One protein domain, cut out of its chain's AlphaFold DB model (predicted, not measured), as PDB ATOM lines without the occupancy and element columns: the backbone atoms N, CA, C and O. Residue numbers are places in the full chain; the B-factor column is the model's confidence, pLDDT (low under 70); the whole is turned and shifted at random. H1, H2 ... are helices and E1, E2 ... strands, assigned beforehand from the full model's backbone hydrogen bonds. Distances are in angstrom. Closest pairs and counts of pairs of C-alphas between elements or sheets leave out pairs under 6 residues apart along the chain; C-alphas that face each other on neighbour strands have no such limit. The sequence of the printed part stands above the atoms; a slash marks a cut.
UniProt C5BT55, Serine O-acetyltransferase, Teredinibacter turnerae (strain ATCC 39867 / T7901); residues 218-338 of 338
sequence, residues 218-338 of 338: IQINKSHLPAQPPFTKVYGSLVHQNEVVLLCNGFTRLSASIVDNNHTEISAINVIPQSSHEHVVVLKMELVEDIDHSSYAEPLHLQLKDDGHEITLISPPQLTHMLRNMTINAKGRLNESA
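Overview. This is residues 218 to 338 of the 338 residues of the protein "Serine O-acetyltransferase" of Teredinibacter turnerae (strain ATCC 39867 / T7901) (UniProt C5BT55). Two antiparallel sheets of four strands stand face to face with their strands crossed, a sandwich whose sheets come close along E4 and E5. H1 begins at one end of the sandwich, over the sheet of E2, E3, E6 and E5, and runs outward until residues 332 to 338 stick out as a free tail. The printed part has 121 residues with eight named strands, E1 to E8, followed by one named helix, H1; the sheet orders are E1, E8, E7, E4 and E2, E3, E6, E5, and the class is mixed, helices and strands. The whole is compact, with a radius of gyration of the C-alphas of 15.2 A, yet elongated, spanning 55 by 30 by 21 A.

Arrangement. The first sheet runs E1, residues 218 to 222, E8, residues 309 to 314, E7, residues 301 to 306, and E4, residues 255 to 259. N 219 and O 312 are 2.8 A apart across E1 and E8, N 304 and O 311 2.7 A across the hairpin of E7 and E8, and N 257 and O 303 2.8 A across E7 and E4. The second sheet runs E2, residues 233 to 240, E3, residues 243 to 249, E6, residues 280 to 287, and E5, residues 269 to 274. N 238 and O 245 are 2.8 A apart across the hairpin of E2 and E3, N 246 and O 281 2.7 A across E3 and E6, and N 272 and O 284 2.8 A across the hairpin of E5 and E6. Both sheets are strongly twisted, and E2 bends by 53 degrees at residue 236. The two form a sandwich, two sheets face to face, their strands at 52 degrees; the closest C-alphas of E4 and E5, Ser 257 and Val 271, are 5.6 A apart. E1 and E6 are apart. H1, residues 319 to 336, is on one face of the second sheet in two layers, a helix over a sheet, at a height of 8.2 A. It lies only just over E3 and E6, with 3 C-alphas falling on each, and runs along the strands, at 7 degrees to E3 on the local plane. The closest C-alphas of H1 and E2 are Leu 319 and Val 239, 6.4 A apart. Every O i to N i+4 pair of H1 is within hydrogen-bond range.

Along the chain. E1 begins at C-alpha 218 (28.356, -5.543, 4.361). E2 measures 20.3 A from first to last C-alpha, E3 17.9 A, E6 22.8 A and E7 16.4 A. H1, 26.6 A long, runs from C-alpha 319 (42.377, -7.676, 5.497) to C-alpha 336 (68.010, -3.041, 10.820).

Size, cuts and confidence. The C-alphas farthest apart, Pro 226 and Ala 338, are 56.5 A apart. The printed part has no cut, and the link from E6 to E7 is long, with 13 residues. The mean pLDDT of the printed part is 77.9; it is under 70 at residues 218 to 232, 275 to 278, 308 and 328 to 338.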
ATOM      1  N   ILE A 218      28.308  -7.001   4.165       65.19
ATOM      2  CA  ILE A 218      28.356  -5.543   4.361       65.19
ATOM      3  C   ILE A 218      27.244  -5.151   5.333       65.19
ATOM      4  O   ILE A 218      26.075  -5.421   5.066       65.19
ATOM      5  N   GLN A 219      27.595  -4.491   6.430       66.38
ATOM      6  CA  GLN A 219      26.667  -3.860   7.365       66.38
ATOM      7  C   GLN A 219      26.597  -2.359   7.076       66.38
ATOM      8  O   GLN A 219      27.626  -1.722   6.908       66.38
ATOM      9  N   ILE A 220      25.399  -1.774   7.001       65.56
ATOM     10  CA  ILE A 220      25.212  -0.335   6.750       65.56
ATOM     11  C   ILE A 220      24.366   0.257   7.879       65.56
ATOM     12  O   ILE A 220      23.201  -0.105   8.028       65.56
ATOM     13  N   ASN A 221      24.928   1.203   8.621       67.06
ATOM     14  CA  ASN A 221      24.256   2.017   9.624       67.06
ATOM     15  C   ASN A 221      23.923   3.396   9.008       67.06
ATOM     16  O   ASN A 221      24.771   4.038   8.388       67.06
ATOM     17  N   LYS A 222      22.678   3.873   9.149       60.22
ATOM     18  CA  LYS A 222      22.240   5.198   8.660       60.22
ATOM     19  C   LYS A 222      21.596   5.997   9.788       60.22
ATOM     20  O   LYS A 222      20.679   5.491  10.431       60.22
ATOM     21  N   SER A 223      21.994   7.254   9.980       57.75
ATOM     22  CA  SER A 223      21.228   8.193  10.811       57.75
ATOM     23  C   SER A 223      20.011   8.718  10.034       57.75
ATOM     24  O   SER A 223      20.149   9.085   8.867       57.75
ATOM     25  N   HIS A 224      18.823   8.767  10.650       52.75
ATOM     26  CA  HIS A 224      17.607   9.321  10.031       52.75
ATOM     27  C   HIS A 224      17.758  10.831   9.760       52.75
ATOM     28  O   HIS A 224      17.459  11.653  10.622       52.75
ATOM     29  N   LEU A 225      18.185  11.207   8.554       51.19
ATOM     30  CA  LEU A 225      18.096  12.575   8.032       51.19
ATOM     31  C   LEU A 225      17.324  12.565   6.698       51.19
ATOM     32  O   LEU A 225      17.471  11.613   5.925       51.19
ATOM     33  N   PRO A 226      16.478  13.575   6.407       46.59
ATOM     34  CA  PRO A 226      15.752  13.631   5.146       46.59
ATOM     35  C   PRO A 226      16.687  14.034   3.993       46.59
ATOM     36  O   PRO A 226      17.405  15.019   4.103       46.59
ATOM     37  N   ALA A 227      16.617  13.267   2.898       54.94
ATOM     38  CA  ALA A 227      17.135  13.523   1.544       54.94
ATOM     39  C   ALA A 227      18.572  14.091   1.412       54.94
ATOM     40  O   ALA A 227      18.789  15.297   1.471       54.94
ATOM     41  N   GLN A 228      19.531  13.213   1.091       52.19
ATOM     42  CA  GLN A 228      20.896  13.531   0.630       52.19
ATOM     43  C   GLN A 228      21.233  12.664  -0.622       52.19
ATOM     44  O   GLN A 228      20.582  11.630  -0.810       52.19
ATOM     45  N   PRO A 229      22.150  13.105  -1.517       52.09
ATOM     46  CA  PRO A 229      22.408  12.565  -2.874       52.09
ATOM     47  C   PRO A 229      23.100  11.165  -2.878       52.09
ATOM     48  O   PRO A 229      23.169  10.546  -1.822       52.09
ATOM     49  N   PRO A 230      23.432  10.553  -4.046       56.44
ATOM     50  CA  PRO A 230      23.196   9.132  -4.326       56.44
ATOM     51  C   PRO A 230      23.895   8.162  -3.364       56.44
ATOM     52  O   PRO A 230      25.054   8.324  -3.016       56.44
ATOM     53  N   PHE A 231      23.170   7.094  -3.024       60.06
ATOM     54  CA  PHE A 231      23.574   5.997  -2.145       60.06
ATOM     55  C   PHE A 231      25.027   5.535  -2.334       60.06
ATOM     56  O   PHE A 231      25.332   4.841  -3.308       60.06
ATOM     57  N   THR A 232      25.864   5.810  -1.337       69.12
ATOM     58  CA  THR A 232      27.181   5.203  -1.164       69.12
ATOM     59  C   THR A 232      27.048   3.680  -1.127       69.12
ATOM     60  O   THR A 232      26.307   3.118  -0.311       69.12
ATOM     61  N   LYS A 233      27.721   2.989  -2.049       73.62
ATOM     62  CA  LYS A 233      27.677   1.526  -2.177       73.62
ATOM     63  C   LYS A 233      29.078   0.967  -2.258       73.62
ATOM     64  O   LYS A 233      29.921   1.523  -2.952       73.62
ATOM     65  N   VAL A 234      29.276  -0.190  -1.640       77.75
ATOM     66  CA  VAL A 234      30.455  -1.024  -1.853       77.75
ATOM     67  C   VAL A 234      29.994  -2.348  -2.448       77.75
ATOM     68  O   VAL A 234      29.100  -3.001  -1.921       77.75
ATOM     69  N   TYR A 235      30.567  -2.709  -3.585       77.06
ATOM     70  CA  TYR A 235      30.282  -3.935  -4.330       77.06
ATOM     71  C   TYR A 235      31.253  -5.053  -3.960       77.06
ATOM     72  O   TYR A 235      30.932  -6.235  -4.069       77.06
ATOM     73  N   GLY A 236      32.442  -4.684  -3.497       73.88
ATOM     74  CA  GLY A 236      33.436  -5.621  -3.024       73.88
ATOM     75  C   GLY A 236      34.709  -4.915  -2.614       73.88
ATOM     76  O   GLY A 236      34.862  -3.706  -2.786       73.88
ATOM     77  N   SER A 237      35.622  -5.705  -2.076       82.62
ATOM     78  CA  SER A 237      36.957  -5.253  -1.740       82.62
ATOM     79  C   SER A 237      37.967  -6.298  -2.180       82.62
ATOM     80  O   SER A 237      37.665  -7.493  -2.230       82.62
ATOM     81  N   LEU A 238      39.148  -5.826  -2.537       83.06
ATOM     82  CA  LEU A 238      40.311  -6.627  -2.869       83.06
ATOM     83  C   LEU A 238      41.463  -6.079  -2.042       83.06
ATOM     84  O   LEU A 238      41.636  -4.869  -1.953       83.06
ATOM     85  N   VAL A 239      42.250  -6.956  -1.443       82.50
ATOM     86  CA  VAL A 239      43.474  -6.556  -0.754       82.50
ATOM     87  C   VAL A 239      44.644  -6.710  -1.718       82.50
ATOM     88  O   VAL A 239      44.806  -7.763  -2.336       82.50
ATOM     89  N   HIS A 240      45.458  -5.668  -1.850       81.62
ATOM     90  CA  HIS A 240      46.685  -5.679  -2.636       81.62
ATOM     91  C   HIS A 240      47.793  -4.953  -1.867       81.62
ATOM     92  O   HIS A 240      47.686  -3.765  -1.604       81.62
ATOM     93  N   GLN A 241      48.872  -5.655  -1.511       85.19
ATOM     94  CA  GLN A 241      49.956  -5.106  -0.679       85.19
ATOM     95  C   GLN A 241      49.434  -4.533   0.648       85.19
ATOM     96  O   GLN A 241      48.878  -5.301   1.420       85.19
ATOM     97  N   ASN A 242      49.627  -3.240   0.925       88.06
ATOM     98  CA  ASN A 242      49.076  -2.525   2.079       88.06
ATOM     99  C   ASN A 242      47.830  -1.699   1.718       88.06
ATOM    100  O   ASN A 242      47.511  -0.728   2.402       88.06
ATOM    101  N   GLU A 243      47.149  -2.047   0.631       90.81
ATOM    102  CA  GLU A 243      45.983  -1.336   0.125       90.81
ATOM    103  C   GLU A 243      44.750  -2.242   0.133       90.81
ATOM    104  O   GLU A 243      44.809  -3.435  -0.175       90.81
ATOM    105  N   VAL A 244      43.599  -1.647   0.436       89.31
ATOM    106  CA  VAL A 244      42.288  -2.236   0.172       89.31
ATOM    107  C   VAL A 244      41.659  -1.478  -0.984       89.31
ATOM    108  O   VAL A 244      41.267  -0.322  -0.852       89.31
ATOM    109  N   VAL A 245      41.532  -2.141  -2.125       88.62
ATOM    110  CA  VAL A 245      40.823  -1.627  -3.291       88.62
ATOM    111  C   VAL A 245      39.340  -1.923  -3.120       88.62
ATOM    112  O   VAL A 245      38.905  -3.073  -3.174       88.62
ATOM    113  N   LEU A 246      38.554  -0.878  -2.918       87.94
ATOM    114  CA  LEU A 246      37.104  -0.922  -2.894       87.94
ATOM    115  C   LEU A 246      36.552  -0.742  -4.300       87.94
ATOM    116  O   LEU A 246      36.853   0.234  -4.983       87.94
ATOM    117  N   LEU A 247      35.678  -1.657  -4.702       85.62
ATOM    118  CA  LEU A 247      34.768  -1.437  -5.817       85.62
ATOM    119  C   LEU A 247      33.530  -0.770  -5.236       85.62
ATOM    120  O   LEU A 247      32.803  -1.397  -4.463       85.62
ATOM    121  N   CYS A 248      33.294   0.495  -5.551       82.44
ATOM    122  CA  CYS A 248      32.274   1.295  -4.880       82.44
ATOM    123  C   CYS A 248      31.622   2.315  -5.814       82.44
ATOM    124  O   CYS A 248      31.898   2.337  -7.002       82.44
ATOM    125  N   ASN A 249      30.696   3.121  -5.307       80.56
ATOM    126  CA  ASN A 249      30.176   4.303  -5.994       80.56
ATOM    127  C   ASN A 249      29.632   5.284  -4.944       80.56
ATOM    128  O   ASN A 249      29.104   4.835  -3.924       80.56
ATOM    129  N   GLY A 250      29.711   6.587  -5.218       73.31
ATOM    130  CA  GLY A 250      28.943   7.611  -4.505       73.31
ATOM    131  C   GLY A 250      29.591   8.211  -3.258       73.31
ATOM    132  O   GLY A 250      28.912   8.948  -2.560       73.31
ATOM    133  N   PHE A 251      30.867   7.934  -2.980       79.25
ATOM    134  CA  PHE A 251      31.579   8.581  -1.873       79.25
ATOM    135  C   PHE A 251      31.846  10.066  -2.168       79.25
ATOM    136  O   PHE A 251      32.465  10.387  -3.184       79.25
ATOM    137  N   THR A 252      31.428  10.967  -1.274       75.44
ATOM    138  CA  THR A 252      31.660  12.423  -1.385       75.44
ATOM    139  C   THR A 252      32.709  12.917  -0.392       75.44
ATOM    140  O   THR A 252      33.532  13.768  -0.734       75.44
ATOM    141  N   ARG A 253      32.695  12.381   0.833       81.06
ATOM    142  CA  ARG A 253      33.612  12.687   1.939       81.06
ATOM    143  C   ARG A 253      33.933  11.416   2.722       81.06
ATOM    144  O   ARG A 253      33.696  11.322   3.927       81.06
ATOM    145  N   LEU A 254      34.495  10.439   2.017       87.44
ATOM    146  CA  LEU A 254      34.883   9.169   2.608       87.44
ATOM    147  C   LEU A 254      35.956   9.349   3.686       87.44
ATOM    148  O   LEU A 254      37.022   9.910   3.444       87.44
ATOM    149  N   SER A 255      35.688   8.761   4.840       90.38
ATOM    150  CA  SER A 255      36.674   8.406   5.854       90.38
ATOM    151  C   SER A 255      36.577   6.910   6.126       90.38
ATOM    152  O   SER A 255      35.525   6.303   5.934       90.38
ATOM    153  N   ALA A 256      37.676   6.291   6.525       93.12
ATOM    154  CA  ALA A 256      37.726   4.862   6.765       93.12
ATOM    155  C   ALA A 256      38.534   4.579   8.026       93.12
ATOM    156  O   ALA A 256      39.435   5.340   8.370       93.12
ATOM    157  N   SER A 257      38.209   3.487   8.704       94.62
ATOM    158  CA  SER A 257      38.939   3.003   9.865       94.62
ATOM    159  C   SER A 257      38.903   1.481   9.920       94.62
ATOM    160  O   SER A 257      38.013   0.824   9.368       94.62
ATOM    161  N   ILE A 258      39.907   0.907  10.573       94.00
ATOM    162  CA  ILE A 258      39.892  -0.509  10.920       94.00
ATOM    163  C   ILE A 258      39.239  -0.636  12.286       94.00
ATOM    164  O   ILE A 258      39.657   0.028  13.233       94.00
ATOM    165  N   VAL A 259      38.232  -1.497  12.388       92.94
ATOM    166  CA  VAL A 259      37.609  -1.834  13.666       92.94
ATOM    167  C   VAL A 259      37.807  -3.308  13.970       92.94
ATOM    168  O   VAL A 259      37.905  -4.147  13.071       92.94
ATOM    169  N   ASP A 260      37.906  -3.613  15.249       90.44
ATOM    170  CA  ASP A 260      38.002  -4.967  15.762       90.44
ATOM    171  C   ASP A 260      36.620  -5.664  15.747       90.44
ATOM    172  O   ASP A 260      35.605  -5.071  15.369       90.44
ATOM    173  N   ASN A 261      36.554  -6.933  16.151       84.94
ATOM    174  CA  ASN A 261      35.309  -7.716  16.164       84.94
ATOM    175  C   ASN A 261      34.259  -7.191  17.171       84.94
ATOM    176  O   ASN A 261      33.091  -7.567  17.108       84.94
ATOM    177  N   ASN A 262      34.653  -6.312  18.095       87.62
ATOM    178  CA  ASN A 262      33.742  -5.598  18.989       87.62
ATOM    179  C   ASN A 262      33.349  -4.220  18.423       87.62
ATOM    180  O   ASN A 262      32.743  -3.420  19.133       87.62
ATOM    181  N   HIS A 263      33.695  -3.936  17.162       84.75
ATOM    182  CA  HIS A 263      33.541  -2.642  16.499       84.75
ATOM    183  C   HIS A 263      34.290  -1.492  17.198       84.75
ATOM    184  O   HIS A 263      33.897  -0.330  17.083       84.75
ATOM    185  N   THR A 264      35.385  -1.803  17.899       91.06
ATOM    186  CA  THR A 264      36.293  -0.811  18.489       91.06
ATOM    187  C   THR A 264      37.373  -0.438  17.477       91.06
ATOM    188  O   THR A 264      38.005  -1.309  16.886       91.06
ATOM    189  N   GLU A 265      37.582   0.857  17.254       92.00
ATOM    190  CA  GLU A 265      38.561   1.356  16.284       92.00
ATOM    191  C   GLU A 265      40.010   1.082  16.712       92.00
ATOM    192  O   GLU A 265      40.387   1.298  17.863       92.00
ATOM    193  N   ILE A 266      40.834   0.644  15.757       91.12
ATOM    194  CA  ILE A 266      42.270   0.416  15.940       91.12
ATOM    195  C   ILE A 266      43.022   1.664  15.483       91.12
ATOM    196  O   ILE A 266      43.450   1.768  14.334       91.12
ATOM    197  N   SER A 267      43.210   2.607  16.406       87.56
ATOM    198  CA  SER A 267      43.829   3.914  16.134       87.56
ATOM    199  C   SER A 267      45.272   3.845  15.625       87.56
ATOM    200  O   SER A 267      45.756   4.795  15.019       87.56
ATOM    201  N   ALA A 268      45.966   2.729  15.853       87.12
ATOM    202  CA  ALA A 268      47.337   2.523  15.394       87.12
ATOM    203  C   ALA A 268      47.453   2.250  13.877       87.12
ATOM    204  O   ALA A 268      48.562   2.216  13.334       87.12
ATOM    205  N   ILE A 269      46.322   2.070  13.182       89.81
ATOM    206  CA  ILE A 269      46.256   1.918  11.725       89.81
ATOM    207  C   ILE A 269      45.533   3.128  11.151       89.81
ATOM    208  O   ILE A 269      44.323   3.279  11.303       89.81
ATOM    209  N   ASN A 270      46.267   3.954  10.419       92.00
ATOM    210  CA  ASN A 270      45.661   5.002   9.624       92.00
ATOM    211  C   ASN A 270      45.175   4.421   8.291       92.00
ATOM    212  O   ASN A 270      45.930   3.745   7.584       92.00
ATOM    213  N   VAL A 271      43.919   4.693   7.942       93.81
ATOM    214  CA  VAL A 271      43.324   4.286   6.667       93.81
ATOM    215  C   VAL A 271      43.115   5.531   5.826       93.81
ATOM    216  O   VAL A 271      42.246   6.351   6.112       93.81
ATOM    217  N   ILE A 272      43.916   5.674   4.778       92.88
ATOM    218  CA  ILE A 272      43.951   6.872   3.943       92.88
ATOM    219  C   ILE A 272      43.221   6.574   2.633       92.88
ATOM    220  O   ILE A 272      43.740   5.819   1.805       92.88
ATOM    221  N   PRO A 273      42.037   7.167   2.395       90.12
ATOM    222  CA  PRO A 273      41.385   7.073   1.103       90.12
ATOM    223  C   PRO A 273      42.189   7.838   0.055       90.12
ATOM    224  O   PRO A 273      42.401   9.046   0.158       90.12
ATOM    225  N   GLN A 274      42.635   7.132  -0.970       86.44
ATOM    226  CA  GLN A 274      43.279   7.700  -2.139       86.44
ATOM    227  C   GLN A 274      42.243   7.828  -3.254       86.44
ATOM    228  O   GLN A 274      41.386   6.959  -3.435       86.44
ATOM    229  N   SER A 275      42.302   8.939  -3.995       67.44
ATOM    230  CA  SER A 275      41.416   9.136  -5.137       67.44
ATOM    231  C   SER A 275      41.701   8.055  -6.166       67.44
ATOM    232  O   SER A 275      42.772   8.002  -6.770       67.44
ATOM    233  N   SER A 276      40.709   7.213  -6.383       60.44
ATOM    234  CA  SER A 276      40.592   6.458  -7.611       60.44
ATOM    235  C   SER A 276      39.243   6.784  -8.235       60.44
ATOM    236  O   SER A 276      38.431   7.509  -7.660       60.44
ATOM    237  N   HIS A 277      39.096   6.376  -9.487       63.56
ATOM    238  CA  HIS A 277      37.984   6.687 -10.374       63.56
ATOM    239  C   HIS A 277      36.601   6.604  -9.712       63.56
ATOM    240  O   HIS A 277      36.429   5.952  -8.694       63.56
ATOM    241  N   GLU A 278      35.582   7.170 -10.356       69.12
ATOM    242  CA  GLU A 278      34.183   7.205  -9.887       69.12
ATOM    243  C   GLU A 278      33.657   5.890  -9.259       69.12
ATOM    244  O   GLU A 278      32.765   5.920  -8.410       69.12
ATOM    245  N   HIS A 279      34.202   4.730  -9.650       81.62
ATOM    246  CA  HIS A 279      33.773   3.413  -9.171       81.62
ATOM    247  C   HIS A 279      34.803   2.604  -8.370       81.62
ATOM    248  O   HIS A 279      34.574   1.433  -8.052       81.62
ATOM    249  N   VAL A 280      35.950   3.195  -8.058       84.44
ATOM    250  CA  VAL A 280      37.026   2.528  -7.328       84.44
ATOM    251  C   VAL A 280      37.529   3.480  -6.260       84.44
ATOM    252  O   VAL A 280      37.799   4.638  -6.559       84.44
ATOM    253  N   VAL A 281      37.726   3.004  -5.035       89.62
ATOM    254  CA  VAL A 281      38.487   3.718  -4.000       89.62
ATOM    255  C   VAL A 281      39.639   2.837  -3.550       89.62
ATOM    256  O   VAL A 281      39.419   1.701  -3.145       89.62
ATOM    257  N   VAL A 282      40.859   3.359  -3.564       91.19
ATOM    258  CA  VAL A 282      42.010   2.692  -2.956       91.19
ATOM    259  C   VAL A 282      42.167   3.219  -1.538       91.19
ATOM    260  O   VAL A 282      42.333   4.414  -1.329       91.19
ATOM    261  N   LEU A 283      42.086   2.341  -0.546       93.50
ATOM    262  CA  LEU A 283      42.355   2.669   0.848       93.50
ATOM    263  C   LEU A 283      43.755   2.196   1.203       93.50
ATOM    264  O   LEU A 283      43.987   0.996   1.352       93.50
ATOM    265  N   LYS A 284      44.684   3.134   1.348       92.94
ATOM    266  CA  LYS A 284      46.045   2.822   1.764       92.94
ATOM    267  C   LYS A 284      46.106   2.706   3.281       92.94
ATOM    268  O   LYS A 284      45.670   3.609   3.990       92.94
ATOM    269  N   MET A 285      46.673   1.610   3.765       92.12
ATOM    270  CA  MET A 285      46.900   1.376   5.186       92.12
ATOM    271  C   MET A 285      48.312   1.818   5.560       92.12
ATOM    272  O   MET A 285      49.290   1.453   4.893       92.12
ATOM    273  N   GLU A 286      48.425   2.567   6.650       90.88
ATOM    274  CA  GLU A 286      49.697   3.000   7.226       90.88
ATOM    275  C   GLU A 286      49.702   2.742   8.733       90.88
ATOM    276  O   GLU A 286      48.740   3.044   9.434       90.88
ATOM    277  N   LEU A 287      50.793   2.163   9.233       85.94
ATOM    278  CA  LEU A 287      51.004   2.012  10.669       85.94
ATOM    279  C   LEU A 287      51.531   3.330  11.218       85.94
ATOM    280  O   LEU A 287      52.559   3.818  10.746       85.94
ATOM    281  N   VAL A 288      50.829   3.887  12.198       84.44
ATOM    282  CA  VAL A 288      51.272   5.107  12.888       84.44
ATOM    283  C   VAL A 288      52.035   4.789  14.167       84.44
ATOM    284  O   VAL A 288      52.917   5.548  14.557       84.44
ATOM    285  N   GLU A 289      51.746   3.643  14.781       80.38
ATOM    286  CA  GLU A 289      52.399   3.150  15.989       80.38
ATOM    287  C   GLU A 289      52.581   1.631  15.902       80.38
ATOM    288  O   GLU A 289      51.931   0.946  15.103       80.38
ATOM    289  N   ASP A 290      53.481   1.096  16.728       75.56
ATOM    290  CA  ASP A 290      53.628  -0.347  16.867       75.56
ATOM    291  C   ASP A 290      52.362  -0.952  17.475       75.56
ATOM    292  O   ASP A 290      51.877  -0.521  18.519       75.56
ATOM    293  N   ILE A 291      51.853  -2.003  16.834       75.75
ATOM    294  CA  ILE A 291      50.633  -2.670  17.277       75.75
ATOM    295  C   ILE A 291      50.996  -3.908  18.082       75.75
ATOM    296  O   ILE A 291      51.660  -4.830  17.593       75.75
ATOM    297  N   ASP A 292      50.520  -3.949  19.321       78.44
ATOM    298  CA  ASP A 292      50.408  -5.195  20.061       78.44
ATOM    299  C   ASP A 292      49.189  -5.971  19.542       78.44
ATOM    300  O   ASP A 292      48.042  -5.591  19.767       78.44
ATOM    301  N   HIS A 293      49.430  -7.076  18.837       72.62
ATOM    302  CA  HIS A 293      48.370  -7.923  18.280       72.62
ATOM    303  C   HIS A 293      47.497  -8.606  19.344       72.62
ATOM    304  O   HIS A 293      46.475  -9.187  18.993       72.62
ATOM    305  N   SER A 294      47.873  -8.546  20.625       75.12
ATOM    306  CA  SER A 294      47.026  -9.000  21.731       75.12
ATOM    307  C   SER A 294      46.003  -7.952  22.195       75.12
ATOM    308  O   SER A 294      45.130  -8.271  23.000       75.12
ATOM    309  N   SER A 295      46.077  -6.719  21.682       77.06
ATOM    310  CA  SER A 295      45.283  -5.585  22.178       77.06
ATOM    311  C   SER A 295      43.908  -5.395  21.513       77.06
ATOM    312  O   SER A 295      43.149  -4.539  21.962       77.06
ATOM    313  N   TYR A 296      43.549  -6.180  20.488       79.06
ATOM    314  CA  TYR A 296      42.281  -6.047  19.748       79.06
ATOM    315  C   TYR A 296      41.666  -7.405  19.359       79.06
ATOM    316  O   TYR A 296      42.369  -8.410  19.236       79.06
ATOM    317  N   ALA A 297      40.346  -7.443  19.140       82.19
ATOM    318  CA  ALA A 297      39.622  -8.663  18.769       82.19
ATOM    319  C   ALA A 297      39.554  -8.888  17.243       82.19
ATOM    320  O   ALA A 297      39.170  -8.009  16.480       82.19
ATOM    321  N   GLU A 298      39.865 -10.095  16.775       82.00
ATOM    322  CA  GLU A 298      39.714 -10.490  15.366       82.00
ATOM    323  C   GLU A 298      38.413 -11.285  15.118       82.00
ATOM    324  O   GLU A 298      37.898 -11.891  16.060       82.00
ATOM    325  N   PRO A 299      37.892 -11.350  13.870       85.62
ATOM    326  CA  PRO A 299      38.422 -10.743  12.642       85.62
ATOM    327  C   PRO A 299      38.266  -9.222  12.602       85.62
ATOM    328  O   PRO A 299      37.355  -8.656  13.193       85.62
ATOM    329  N   LEU A 300      39.164  -8.568  11.867       89.44
ATOM    330  CA  LEU A 300      39.095  -7.124  11.655       89.44
ATOM    331  C   LEU A 300      38.059  -6.792  10.591       89.44
ATOM    332  O   LEU A 300      37.852  -7.541   9.632       89.44
ATOM    333  N   HIS A 301      37.428  -5.642  10.742       91.75
ATOM    334  CA  HIS A 301      36.464  -5.113   9.802       91.75
ATOM    335  C   HIS A 301      36.951  -3.773   9.272       91.75
ATOM    336  O   HIS A 301      37.724  -3.063   9.913       91.75
ATOM    337  N   LEU A 302      36.483  -3.432   8.079       92.69
ATOM    338  CA  LEU A 302      36.746  -2.129   7.494       92.69
ATOM    339  C   LEU A 302      35.483  -1.288   7.630       92.69
ATOM    340  O   LEU A 302      34.479  -1.568   6.975       92.69
ATOM    341  N   GLN A 303      35.532  -0.278   8.488       93.12
ATOM    342  CA  GLN A 303      34.462   0.691   8.665       93.12
ATOM    343  C   GLN A 303      34.716   1.889   7.746       93.12
ATOM    344  O   GLN A 303      35.821   2.409   7.662       93.12
ATOM    345  N   LEU A 304      33.687   2.320   7.031       90.81
ATOM    346  CA  LEU A 304      33.694   3.425   6.081       90.81
ATOM    347  C   LEU A 304      32.607   4.403   6.512       90.81
ATOM    348  O   LEU A 304      31.490   3.982   6.798       90.81
ATOM    349  N   LYS A 305      32.900   5.697   6.545       87.62
ATOM    350  CA  LYS A 305      31.951   6.750   6.908       87.62
ATOM    351  C   LYS A 305      31.910   7.804   5.814       87.62
ATOM    352  O   LYS A 305      32.953   8.219   5.318       87.62
ATOM    353  N   ASP A 306      30.709   8.226   5.449       81.88
ATOM    354  CA  ASP A 306      30.465   9.179   4.366       81.88
ATOM    355  C   ASP A 306      29.137   9.898   4.619       81.88
ATOM    356  O   ASP A 306      28.091   9.255   4.659       81.88
ATOM    357  N   ASP A 307      29.176  11.207   4.875       72.06
ATOM    358  CA  ASP A 307      28.002  12.089   4.997       72.06
ATOM    359  C   ASP A 307      26.775  11.503   5.732       72.06
ATOM    360  O   ASP A 307      25.649  11.519   5.240       72.06
ATOM    361  N   GLY A 308      26.982  11.009   6.961       66.69
ATOM    362  CA  GLY A 308      25.911  10.457   7.811       66.69
ATOM    363  C   GLY A 308      25.576   8.981   7.550       66.69
ATOM    364  O   GLY A 308      24.634   8.434   8.138       66.69
ATOM    365  N   HIS A 309      26.348   8.315   6.692       71.75
ATOM    366  CA  HIS A 309      26.342   6.872   6.494       71.75
ATOM    367  C   HIS A 309      27.584   6.241   7.104       71.75
ATOM    368  O   HIS A 309      28.687   6.767   6.983       71.75
ATOM    369  N   GLU A 310      27.400   5.078   7.714       83.38
ATOM    370  CA  GLU A 310      28.486   4.209   8.136       83.38
ATOM    371  C   GLU A 310      28.285   2.837   7.485       83.38
ATOM    372  O   GLU A 310      27.209   2.248   7.551       83.38
ATOM    373  N   ILE A 311      29.306   2.336   6.805       84.31
ATOM    374  CA  ILE A 311      29.327   1.058   6.101       84.31
ATOM    375  C   ILE A 311      30.469   0.243   6.696       84.31
ATOM    376  O   ILE A 311      31.624   0.620   6.579       84.31
ATOM    377  N   THR A 312      30.170  -0.891   7.308       88.31
ATOM    378  CA  THR A 312      31.166  -1.851   7.775       88.31
ATOM    379  C   THR A 312      31.232  -3.015   6.797       88.31
ATOM    380  O   THR A 312      30.274  -3.768   6.641       88.31
ATOM    381  N   LEU A 313      32.368  -3.186   6.131       87.50
ATOM    382  CA  LEU A 313      32.692  -4.433   5.458       87.50
ATOM    383  C   LEU A 313      33.126  -5.437   6.527       87.50
ATOM    384  O   LEU A 313      34.197  -5.299   7.123       87.50
ATOM    385  N   ILE A 314      32.267  -6.417   6.792       83.25
ATOM    386  CA  ILE A 314      32.481  -7.440   7.811       83.25
ATOM    387  C   ILE A 314      33.502  -8.432   7.270       83.25
ATOM    388  O   ILE A 314      33.248  -9.145   6.299       83.25
ATOM    389  N   SER A 315      34.657  -8.459   7.931       82.38
ATOM    390  CA  SER A 315      35.782  -9.353   7.649       82.38
ATOM    391  C   SER A 315      36.144  -9.419   6.156       82.38
ATOM    392  O   SER A 315      36.048 -10.492   5.549       82.38
ATOM    393  N   PRO A 316      36.576  -8.300   5.545       83.50
ATOM    394  CA  PRO A 316      36.949  -8.281   4.139       83.50
ATOM    395  C   PRO A 316      38.040  -9.322   3.859       83.50
ATOM    396  O   PRO A 316      38.965  -9.465   4.670       83.50
ATOM    397  N   PRO A 317      37.972 -10.046   2.727       77.44
ATOM    398  CA  PRO A 317      38.951 -11.071   2.402       77.44
ATOM    399  C   PRO A 317      40.387 -10.550   2.536       77.44
ATOM    400  O   PRO A 317      40.741  -9.541   1.940       77.44
ATOM    401  N   GLN A 318      41.219 -11.266   3.299       80.25
ATOM    402  CA  GLN A 318      42.657 -11.008   3.504       80.25
ATOM    403  C   GLN A 318      43.039  -9.745   4.306       80.25
ATOM    404  O   GLN A 318      44.227  -9.567   4.582       80.25
ATOM    405  N   LEU A 319      42.087  -8.921   4.765       85.44
ATOM    406  CA  LEU A 319      42.377  -7.676   5.497       85.44
ATOM    407  C   LEU A 319      43.207  -7.916   6.767       85.44
ATOM    408  O   LEU A 319      44.273  -7.330   6.949       85.44
ATOM    409  N   THR A 320      42.732  -8.803   7.642       86.38
ATOM    410  CA  THR A 320      43.394  -9.099   8.921       86.38
ATOM    411  C   THR A 320      44.807  -9.646   8.723       86.38
ATOM    412  O   THR A 320      45.737  -9.252   9.424       86.38
ATOM    413  N   HIS A 321      44.993 -10.516   7.730       82.69
ATOM    414  CA  HIS A 321      46.299 -11.092   7.416       82.69
ATOM    415  C   HIS A 321      47.286 -10.041   6.886       82.69
ATOM    416  O   HIS A 321      48.444 -10.021   7.300       82.69
ATOM    417  N   MET A 322      46.832  -9.144   6.006       87.31
ATOM    418  CA  MET A 322      47.647  -8.033   5.515       87.31
ATOM    419  C   MET A 322      48.171  -7.165   6.664       87.31
ATOM    420  O   MET A 322      49.374  -6.912   6.733       87.31
ATOM    421  N   LEU A 323      47.293  -6.741   7.577       85.69
ATOM    422  CA  LEU A 323      47.662  -5.840   8.673       85.69
ATOM    423  C   LEU A 323      48.684  -6.475   9.628       85.69
ATOM    424  O   LEU A 323      49.641  -5.811  10.020       85.69
ATOM    425  N   ARG A 324      48.567  -7.779   9.911       83.25
ATOM    426  CA  ARG A 324      49.588  -8.523  10.672       83.25
ATOM    427  C   ARG A 324      50.969  -8.469  10.014       83.25
ATOM    428  O   ARG A 324      51.967  -8.201  10.680       83.25
ATOM    429  N   ASN A 325      51.037  -8.690   8.702       81.81
ATOM    430  CA  ASN A 325      52.310  -8.687   7.974       81.81
ATOM    431  C   ASN A 325      52.955  -7.299   7.919       81.81
ATOM    432  O   ASN A 325      54.182  -7.185   7.950       81.81
ATOM    433  N   MET A 326      52.149  -6.240   7.863       79.00
ATOM    434  CA  MET A 326      52.663  -4.873   7.919       79.00
ATOM    435  C   MET A 326      53.386  -4.593   9.241       79.00
ATOM    436  O   MET A 326      54.473  -4.018   9.221       79.00
ATOM    437  N   THR A 327      52.838  -5.047  10.373       70.75
ATOM    438  CA  THR A 327      53.437  -4.827  11.701       70.75
ATOM    439  C   THR A 327      54.757  -5.578  11.874       70.75
ATOM    440  O   THR A 327      55.715  -5.037  12.424       70.75
ATOM    441  N   ILE A 328      54.861  -6.801  11.346       67.25
ATOM    442  CA  ILE A 328      56.105  -7.590  11.387       67.25
ATOM    443  C   ILE A 328      57.218  -6.902  10.584       67.25
ATOM    444  O   ILE A 328      58.342  -6.761  11.066       67.25
ATOM    445  N   ASN A 329      56.902  -6.431   9.375       61.03
ATOM    446  CA  ASN A 329      57.877  -5.762   8.511       61.03
ATOM    447  C   ASN A 329      58.326  -4.398   9.066       61.03
ATOM    448  O   ASN A 329      59.471  -4.006   8.840       61.03
ATOM    449  N   ALA A 330      57.467  -3.686   9.805       61.22
ATOM    450  CA  ALA A 330      57.845  -2.454  10.504       61.22
ATOM    451  C   ALA A 330      58.883  -2.721  11.612       61.22
ATOM    452  O   ALA A 330      59.918  -2.055  11.654       61.22
ATOM    453  N   LYS A 331      58.677  -3.768  12.426       58.91
ATOM    454  CA  LYS A 331      59.636  -4.205  13.458       58.91
ATOM    455  C   LYS A 331      60.968  -4.682  12.870       58.91
ATOM    456  O   LYS A 331      62.020  -4.418  13.442       58.91
ATOM    457  N   GLY A 332      60.937  -5.338  11.706       56.62
ATOM    458  CA  GLY A 332      62.144  -5.734  10.971       56.62
ATOM    459  C   GLY A 332      62.993  -4.539  10.523       56.62
ATOM    460  O   GLY A 332      64.198  -4.534  10.752       56.62
ATOM    461  N   ARG A 333      62.368  -3.491   9.965       54.31
ATOM    462  CA  ARG A 333      63.077  -2.266   9.543       54.31
ATOM    463  C   ARG A 333      63.645  -1.468  10.715       54.31
ATOM    464  O   ARG A 333      64.740  -0.937  10.587       54.31
ATOM    465  N   LEU A 334      62.937  -1.403  11.846       50.28
ATOM    466  CA  LEU A 334      63.429  -0.735  13.061       50.28
ATOM    467  C   LEU A 334      64.667  -1.435  13.643       50.28
ATOM    468  O   LEU A 334      65.583  -0.757  14.103       50.28
ATOM    469  N   ASN A 335      64.726  -2.767  13.556       50.91
ATOM    470  CA  ASN A 335      65.865  -3.565  14.019       50.91
ATOM    471  C   ASN A 335      67.076  -3.551  13.064       50.91
ATOM    472  O   ASN A 335      68.173  -3.877  13.498       50.91
ATOM    473  N   GLU A 336      66.902  -3.196  11.785       47.28
ATOM    474  CA  GLU A 336      68.010  -3.041  10.820       47.28
ATOM    475  C   GLU A 336      68.644  -1.639  10.846       47.28
ATOM    476  O   GLU A 336      69.779  -1.465  10.409       47.28
ATOM    477  N   SER A 337      67.928  -0.633  11.360       44.66
ATOM    478  CA  SER A 337      68.429   0.737  11.556       44.66
ATOM    479  C   SER A 337      69.016   1.006  12.954       44.66
ATOM    480  O   SER A 337      69.315   2.163  13.260       44.66
ATOM    481  N   ALA A 338      69.147  -0.030  13.792       43.16
ATOM    482  CA  ALA A 338      69.659   0.029  15.164       43.16
ATOM    483  C   ALA A 338      71.084  -0.527  15.293       43.16
ATOM    484  O   ALA A 338      71.394  -1.537  14.619       43.16
TER     485      ALA A 338